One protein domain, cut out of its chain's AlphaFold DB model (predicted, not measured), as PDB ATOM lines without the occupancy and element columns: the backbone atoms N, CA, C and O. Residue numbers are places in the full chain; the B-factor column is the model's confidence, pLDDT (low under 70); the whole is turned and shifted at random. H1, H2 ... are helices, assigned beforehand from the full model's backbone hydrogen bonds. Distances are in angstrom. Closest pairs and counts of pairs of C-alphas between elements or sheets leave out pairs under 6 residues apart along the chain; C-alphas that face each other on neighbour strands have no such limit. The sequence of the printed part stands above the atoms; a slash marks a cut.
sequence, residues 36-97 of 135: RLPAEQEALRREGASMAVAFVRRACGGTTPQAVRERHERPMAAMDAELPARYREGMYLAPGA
ATOM      1  N   ARG A  36      52.192  12.570 107.317       85.94
ATOM      2  CA  ARG A  36      50.949  12.239 106.603       85.94
ATOM      3  C   ARG A  36      50.691  13.149 105.406       85.94
ATOM      4  O   ARG A  36      49.984  12.751 104.481       85.94
ATOM      5  N   LEU A  37      51.266  14.352 105.406       86.69
ATOM      6  CA  LEU A  37      50.967  15.387 104.414       86.69
ATOM      7  C   LEU A  37      51.222  14.962 102.961       86.69
ATOM      8  O   LEU A  37      50.376  15.299 102.135       86.69
ATOM      9  N   PRO A  38      52.295  14.223 102.606       88.75
ATOM     10  CA  PRO A  38      52.488  13.782 101.223       88.75
ATOM     11  C   PRO A  38      51.394  12.817 100.746       88.75
ATOM     12  O   PRO A  38      50.878  12.962  99.640       88.75
ATOM     13  N   ALA A  39      50.989  11.867 101.592       89.00
ATOM     14  CA  ALA A  39      49.929  10.918 101.261       89.00
ATOM     15  C   ALA A  39      48.557  11.609 101.167       89.00
ATOM     16  O   ALA A  39      47.788  11.350 100.243       89.00
ATOM     17  N   GLU A  40      48.265  12.532 102.085       87.31
ATOM     18  CA  GLU A  40      47.036  13.335 102.060       87.31
ATOM     19  C   GLU A  40      47.005  14.323 100.881       87.31
ATOM     20  O   GLU A  40      45.935  14.618 100.353       87.31
ATOM     21  N   GLN A  41      48.163  14.814 100.431       89.19
ATOM     22  CA  GLN A  41      48.292  15.635  99.226       89.19
ATOM     23  C   GLN A  41      47.951  14.834  97.969       89.19
ATOM     24  O   GLN A  41      47.241  15.330  97.095       89.19
ATOM     25  N   GLU A  42      48.412  13.590  97.886       89.00
ATOM     26  CA  GLU A  42      48.085  12.709  96.768       89.00
ATOM     27  C   GLU A  42      46.602  12.303  96.773       89.00
ATOM     28  O   GLU A  42      45.941  12.324  95.735       89.00
ATOM     29  N   ALA A  43      46.040  12.018  97.951       87.06
ATOM     30  CA  ALA A  43      44.603  11.792  98.105       87.06
ATOM     31  C   ALA A  43      43.787  13.019  97.671       87.06
ATOM     32  O   ALA A  43      42.833  12.880  96.910       87.06
ATOM     33  N   LEU A  44      44.209  14.228  98.061       85.19
ATOM     34  CA  LEU A  44      43.561  15.464  97.631       85.19
ATOM     35  C   LEU A  44      43.564  15.615  96.107       85.19
ATOM     36  O   LEU A  44      42.540  15.989  95.546       85.19
ATOM     37  N   ARG A  45      44.691  15.355  95.433       86.81
ATOM     38  CA  ARG A  45      44.770  15.466  93.967       86.81
ATOM     39  C   ARG A  45      43.828  14.488  93.269       86.81
ATOM     40  O   ARG A  45      43.249  14.828  92.244       86.81
ATOM     41  N   ARG A  46      43.645  13.295  93.844       87.62
ATOM     42  CA  ARG A  46      42.752  12.260  93.311       87.62
ATOM     43  C   ARG A  46      41.273  12.552  93.563       87.62
ATOM     44  O   ARG A  46      40.452  12.373  92.672       87.62
ATOM     45  N   GLU A  47      40.925  12.948  94.784       85.62
ATOM     46  CA  GLU A  47      39.534  13.081  95.249       85.62
ATOM     47  C   GLU A  47      38.971  14.499  95.052       85.62
ATOM     48  O   GLU A  47      37.754  14.703  94.990       85.62
ATOM     49  N   GLY A  48      39.852  15.494  94.949       83.75
ATOM     50  CA  GLY A  48      39.531  16.885  94.662       83.75
ATOM     51  C   GLY A  48      38.539  17.508  95.643       83.75
ATOM     52  O   GLY A  48      38.652  17.370  96.865       83.75
ATOM     53  N   ALA A  49      37.541  18.209  95.104       85.06
ATOM     54  CA  ALA A  49      36.531  18.927  95.882       85.06
ATOM     55  C   ALA A  49      35.737  18.023  96.849       85.06
ATOM     56  O   ALA A  49      35.291  18.486  97.901       85.06
ATOM     57  N   SER A  50      35.598  16.724  96.549       86.94
ATOM     58  CA  SER A  50      34.870  15.784  97.413       86.94
ATOM     59  C   SER A  50      35.521  15.639  98.794       86.94
ATOM     60  O   SER A  50      34.822  15.634  99.812       86.94
ATOM     61  N   MET A  51      36.856  15.656  98.855       86.50
ATOM     62  CA  MET A  51      37.603  15.600 100.110       86.50
ATOM     63  C   MET A  51      37.394  16.875 100.946       86.50
ATOM     64  O   MET A  51      37.274  16.813 102.170       86.50
ATOM     65  N   ALA A  52      37.283  18.041 100.298       84.81
ATOM     66  CA  ALA A  52      37.004  19.315 100.971       84.81
ATOM     67  C   ALA A  52      35.575  19.368 101.547       84.81
ATOM     68  O   ALA A  52      35.367  19.839 102.668       84.81
ATOM     69  N   VAL A  53      34.591  18.825 100.823       90.31
ATOM     70  CA  VAL A  53      33.214  18.667 101.324       90.31
ATOM     71  C   VAL A  53      33.178  17.704 102.514       90.31
ATOM     72  O   VAL A  53      32.559  18.009 103.535       90.31
ATOM     73  N   ALA A  54      33.882  16.570 102.432       89.00
ATOM     74  CA  ALA A  54      33.982  15.611 103.534       89.00
ATOM     75  C   ALA A  54      34.612  16.240 104.790       89.00
ATOM     76  O   ALA A  54      34.142  16.012 105.908       89.00
ATOM     77  N   PHE A  55      35.624  17.095 104.612       85.38
ATOM     78  CA  PHE A  55      36.222  17.860 105.701       85.38
ATOM     79  C   PHE A  55      35.209  18.791 106.384       85.38
ATOM     80  O   PHE A  55      35.085  18.765 107.609       85.38
ATOM     81  N   VAL A  56      34.435  19.568 105.613       88.88
ATOM     82  CA  VAL A  56      33.384  20.444 106.165       88.88
ATOM     83  C   VAL A  56      32.329  19.643 106.924       88.88
ATOM     84  O   VAL A  56      31.934  20.041 108.019       88.88
ATOM     85  N   ARG A  57      31.915  18.489 106.392       90.44
ATOM     86  CA  ARG A  57      30.965  17.593 107.066       90.44
ATOM     87  C   ARG A  57      31.480  17.120 108.413       90.44
ATOM     88  O   ARG A  57      30.733  17.150 109.380       90.44
ATOM     89  N   ARG A  58      32.756  16.735 108.489       88.56
ATOM     90  CA  ARG A  58      33.398  16.325 109.744       88.56
ATOM     91  C   ARG A  58      33.537  17.481 110.737       88.56
ATOM     92  O   ARG A  58      33.464  17.252 111.940       88.56
ATOM     93  N   ALA A  59      33.743  18.704 110.249       86.56
ATOM     94  CA  ALA A  59      33.837  19.899 111.085       86.56
ATOM     95  C   ALA A  59      32.471  20.359 111.634       86.56
ATOM     96  O   ALA A  59      32.411  20.976 112.697       86.56
ATOM     97  N   CYS A  60      31.375  20.050 110.936       88.44
ATOM     98  CA  CYS A  60      30.015  20.322 111.393       88.44
ATOM     99  C   CYS A  60      29.544  19.222 112.360       88.44
ATOM    100  O   CYS A  60      29.214  18.115 111.944       88.44
ATOM    101  N   GLY A  61      29.474  19.525 113.659       85.25
ATOM    102  CA  GLY A  61      28.911  18.609 114.661       85.25
ATOM    103  C   GLY A  61      27.392  18.432 114.529       85.25
ATOM    104  O   GLY A  61      26.732  19.203 113.830       85.25
ATOM    105  N   GLY A  62      26.818  17.463 115.252       86.69
ATOM    106  CA  GLY A  62      25.381  17.132 115.196       86.69
ATOM    107  C   GLY A  62      24.424  18.264 115.599       86.69
ATOM    108  O   GLY A  62      23.248  18.217 115.264       86.69
ATOM    109  N   THR A  63      24.923  19.302 116.270       91.88
ATOM    110  CA  THR A  63      24.169  20.514 116.633       91.88
ATOM    111  C   THR A  63      24.229  21.612 115.569       91.88
ATOM    112  O   THR A  63      23.600  22.657 115.732       91.88
ATOM    113  N   THR A  64      25.005  21.426 114.499       91.50
ATOM    114  CA  THR A  64      25.146  22.424 113.432       91.50
ATOM    115  C   THR A  64      23.860  22.463 112.610       91.50
ATOM    116  O   THR A  64      23.493  21.436 112.034       91.50
ATOM    117  N   PRO A  65      23.180  23.619 112.489       94.38
ATOM    118  CA  PRO A  65      21.988  23.717 111.658       94.38
ATOM    119  C   PRO A  65      22.284  23.309 110.212       94.38
ATOM    120  O   PRO A  65      23.301  23.712 109.643       94.38
ATOM    121  N   GLN A  66      21.374  22.555 109.594       92.94
ATOM    122  CA  GLN A  66      21.548  22.041 108.233       92.94
ATOM    123  C   GLN A  66      21.878  23.153 107.225       92.94
ATOM    124  O   GLN A  66      22.832  23.020 106.463       92.94
ATOM    125  N   ALA A  67      21.169  24.282 107.291       94.56
ATOM    126  CA  ALA A  67      21.408  25.427 106.414       94.56
ATOM    127  C   ALA A  67      22.830  26.007 106.557       94.56
ATOM    128  O   ALA A  67      23.425  26.464 105.581       94.56
ATOM    129  N   VAL A  68      23.408  25.962 107.764       94.25
ATOM    130  CA  VAL A  68      24.795  26.387 107.997       94.25
ATOM    131  C   VAL A  68      25.755  25.398 107.349       94.25
ATOM    132  O   VAL A  68      26.669  25.830 106.651       94.25
ATOM    133  N   ARG A  69      25.542  24.090 107.524       93.19
ATOM    134  CA  ARG A  69      26.366  23.058 106.877       93.19
ATOM    135  C   ARG A  69      26.338  23.199 105.354       93.19
ATOM    136  O   ARG A  69      27.390  23.320 104.737       93.19
ATOM    137  N   GLU A  70      25.154  23.276 104.756       94.19
ATOM    138  CA  GLU A  70      24.979  23.412 103.302       94.19
ATOM    139  C   GLU A  70      25.644  24.674 102.747       94.19
ATOM    140  O   GLU A  70      26.284  24.636 101.693       94.19
ATOM    141  N   ARG A  71      25.560  25.791 103.483       95.12
ATOM    142  CA  ARG A  71      26.248  27.035 103.124       95.12
ATOM    143  C   ARG A  71      27.770  26.873 103.069       95.12
ATOM    144  O   ARG A  71      28.392  27.534 102.244       95.12
ATOM    145  N   HIS A  72      28.364  26.029 103.915       92.12
ATOM    146  CA  HIS A  72      29.805  25.745 103.892       92.12
ATOM    147  C   HIS A  72      30.179  24.669 102.862       92.12
ATOM    148  O   HIS A  72      31.251  24.755 102.269       92.12
ATOM    149  N   GLU A  73      29.310  23.686 102.605       93.75
ATOM    150  CA  GLU A  73      29.544  22.652 101.585       93.75
ATOM    151  C   GLU A  73      29.531  23.233 100.167       93.75
ATOM    152  O   GLU A  73      30.395  22.895  99.359       93.75
ATOM    153  N   ARG A  74      28.599  24.149  99.865       94.06
ATOM    154  CA  ARG A  74      28.430  24.738  98.525       94.06
ATOM    155  C   ARG A  74      29.722  25.335  97.935       94.06
ATOM    156  O   ARG A  74      30.059  24.965  96.812       94.06
ATOM    157  N   PRO A  75      30.477  26.214  98.629       91.06
ATOM    158  CA  PRO A  75      31.733  26.734  98.092       91.06
ATOM    159  C   PRO A  75      32.840  25.676  98.011       91.06
ATOM    160  O   PRO A  75      33.682  25.784  97.129       91.06
ATOM    161  N   MET A  76      32.858  24.658  98.883       90.00
ATOM    162  CA  MET A  76      33.843  23.571  98.774       90.00
ATOM    163  C   MET A  76      33.583  22.700  97.545       90.00
ATOM    164  O   MET A  76      34.527  22.323  96.862       90.00
ATOM    165  N   ALA A  77      32.315  22.421  97.240       90.69
ATOM    166  CA  ALA A  77      31.920  21.638  96.073       90.69
ATOM    167  C   ALA A  77      32.205  22.362  94.745       90.69
ATOM    168  O   ALA A  77      32.490  21.712  93.746       90.69
ATOM    169  N   ALA A  78      32.138  23.695  94.739       90.69
ATOM    170  CA  ALA A  78      32.443  24.525  93.573       90.69
ATOM    171  C   ALA A  78      33.939  24.870  93.431       90.69
ATOM    172  O   ALA A  78      34.319  25.577  92.500       90.69
ATOM    173  N   MET A  79      34.781  24.439  94.373       86.19
ATOM    174  CA  MET A  79      36.197  24.782  94.389       86.19
ATOM    175  C   MET A  79      36.966  24.002  93.320       86.19
ATOM    176  O   MET A  79      36.788  22.795  93.178       86.19
ATOM    177  N   ASP A  80      37.881  24.682  92.630       87.88
ATOM    178  CA  ASP A  80      38.899  24.016  91.817       87.88
ATOM    179  C   ASP A  80      39.754  23.109  92.714       87.88
ATOM    180  O   ASP A  80      40.380  23.579  93.665       87.88
ATOM    181  N   ALA A  81      39.770  21.810  92.416       79.50
ATOM    182  CA  ALA A  81      40.503  20.795  93.167       79.50
ATOM    183  C   ALA A  81      42.015  21.069  93.242       79.50
ATOM    184  O   ALA A  81      42.661  20.714  94.232       79.50
ATOM    185  N   GLU A  82      42.572  21.737  92.234       85.69
ATOM    186  CA  GLU A  82      43.994  22.065  92.171       85.69
ATOM    187  C   GLU A  82      44.369  23.167  93.174       85.69
ATOM    188  O   GLU A  82      45.484  23.216  93.702       85.69
ATOM    189  N   LEU A  83      43.421  24.046  93.502       86.25
ATOM    190  CA  LEU A  83      43.663  25.191  94.368       86.25
ATOM    191  C   LEU A  83      44.044  24.769  95.809       86.25
ATOM    192  O   LEU A  83      45.091  25.211  96.295       86.25
ATOM    193  N   PRO A  84      43.304  23.877  96.503       83.00
ATOM    194  CA  PRO A  84      43.736  23.298  97.775       83.00
ATOM    195  C   PRO A  84      45.098  22.607  97.716       83.00
ATOM    196  O   PRO A  84      45.843  22.658  98.700       83.00
ATOM    197  N   ALA A  85      45.431  21.970  96.589       87.44
ATOM    198  CA  ALA A  85      46.671  21.213  96.450       87.44
ATOM    199  C   ALA A  85      47.858  22.172  96.407       87.44
ATOM    200  O   ALA A  85      48.808  22.012  97.176       87.44
ATOM    201  N   ARG A  86      47.754  23.239  95.609       89.44
ATOM    202  CA  ARG A  86      48.741  24.329  95.571       89.44
ATOM    203  C   ARG A  86      48.893  25.019  96.918       89.44
ATOM    204  O   ARG A  86      50.008  25.331  97.332       89.44
ATOM    205  N   TYR A  87      47.792  25.224  97.636       86.88
ATOM    206  CA  TYR A  87      47.858  25.824  98.963       86.88
ATOM    207  C   TYR A  87      48.557  24.929  99.982       86.88
ATOM    208  O   TYR A  87      49.389  25.425 100.740       86.88
ATOM    209  N   ARG A  88      48.259  23.626 100.020       87.44
ATOM    210  CA  ARG A  88      48.967  22.704 100.921       87.44
ATOM    211  C   ARG A  88      50.450  22.626 100.570       87.44
ATOM    212  O   ARG A  88      51.271  22.672 101.485       87.44
ATOM    213  N   GLU A  89      50.772  22.585  99.280       90.12
ATOM    214  CA  GLU A  89      52.147  22.593  98.784       90.12
ATOM    215  C   GLU A  89      52.920  23.797  99.336       90.12
ATOM    216  O   GLU A  89      53.882  23.627 100.081       90.12
ATOM    217  N   GLY A  90      52.445  25.018  99.071       89.50
ATOM    218  CA  GLY A  90      53.131  26.239  99.499       89.50
ATOM    219  C   GLY A  90      53.165  26.445 101.016       89.50
ATOM    220  O   GLY A  90      54.102  27.041 101.540       89.50
ATOM    221  N   MET A  91      52.160  25.952 101.747       88.44
ATOM    222  CA  MET A  91      52.120  26.104 103.203       88.44
ATOM    223  C   MET A  91      53.001  25.092 103.940       88.44
ATOM    224  O   MET A  91      53.500  25.423 105.016       88.44
ATOM    225  N   TYR A  92      53.179  23.874 103.416       88.88
ATOM    226  CA  TYR A  92      53.775  22.782 104.194       88.88
ATOM    227  C   TYR A  92      54.849  21.948 103.492       88.88
ATOM    228  O   TYR A  92      55.683  21.389 104.199       88.88
ATOM    229  N   LEU A  93      54.821  21.818 102.164       89.50
ATOM    230  CA  LEU A  93      55.655  20.841 101.443       89.50
ATOM    231  C   LEU A  93      56.804  21.488 100.666       89.50
ATOM    232  O   LEU A  93      57.890  20.919 100.595       89.50
ATOM    233  N   ALA A  94      56.580  22.682 100.118       91.19
ATOM    234  CA  ALA A  94      57.573  23.376  99.316       91.19
ATOM    235  C   ALA A  94      58.836  23.717 100.137       91.19
ATOM    236  O   ALA A  94      58.743  24.016 101.333       91.19
ATOM    237  N   PRO A  95      60.024  23.757  99.510       88.25
ATOM    238  CA  PRO A  95      61.225  24.266 100.162       88.25
ATOM    239  C   PRO A  95      60.999  25.676 100.726       88.25
ATOM    240  O   PRO A  95      60.515  26.567 100.034       88.25
ATOM    241  N   GLY A  96      61.337  25.879 102.002       86.38
ATOM    242  CA  GLY A  96      61.115  27.154 102.695       86.38
ATOM    243  C   GLY A  96      59.696  27.360 103.241       86.38
ATOM    244  O   GLY A  96      59.457  28.362 103.917       86.38
ATOM    245  N   ALA A  97      58.776  26.413 103.025       90.62
ATOM    246  CA  ALA A  97      57.476  26.417 103.680       90.62
ATOM    247  C   ALA A  97      57.632  26.365 105.209       90.62
ATOM    248  O   ALA A  97      58.491  25.674 105.759       90.62
TER     249      ALA A  97
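Overview. This is residues 36 to 97 of the 135 residues of an uncharacterized protein of Streptomyces sp. MP131-18 (UniProt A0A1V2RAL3). Two helix pairs follow each other along a rod: hairpin H2-H3, then H1 and H4 side by side. The printed part has 62 residues with four named helices, H1 to H4, all helix. It is only just loose, close to compact, radius of gyration of the C-alphas 13.1 A, spans 41 by 20 by 18 A.

Arrangement. H3, residues 66 to 77, and H2, 49 to 59, touch as a hairpin at a shallow tilt of 29 degrees, closest C-alphas 77 and 49, 5.4 A. H4, 82 to 93, and H1, 37 to 47, touch, opposite ways, closest C-alphas 85 and 41, 6.4 A. H1 and H2 are close but not clearly touching, at a steep tilt of 63 degrees. In H1, H2 and H4 every O i to N i+4 pair is within hydrogen-bond range, in H3 6 of 8.

Along the chain. H3 measures 16.0 A; H1 begins at C-alpha 37 (50.967, 15.387, 104.414), H4 ends at C-alpha 93 (55.655, 20.841, 101.443).

Size, cuts and confidence. The printed part has no cut and no long link; no printed residue is under 70.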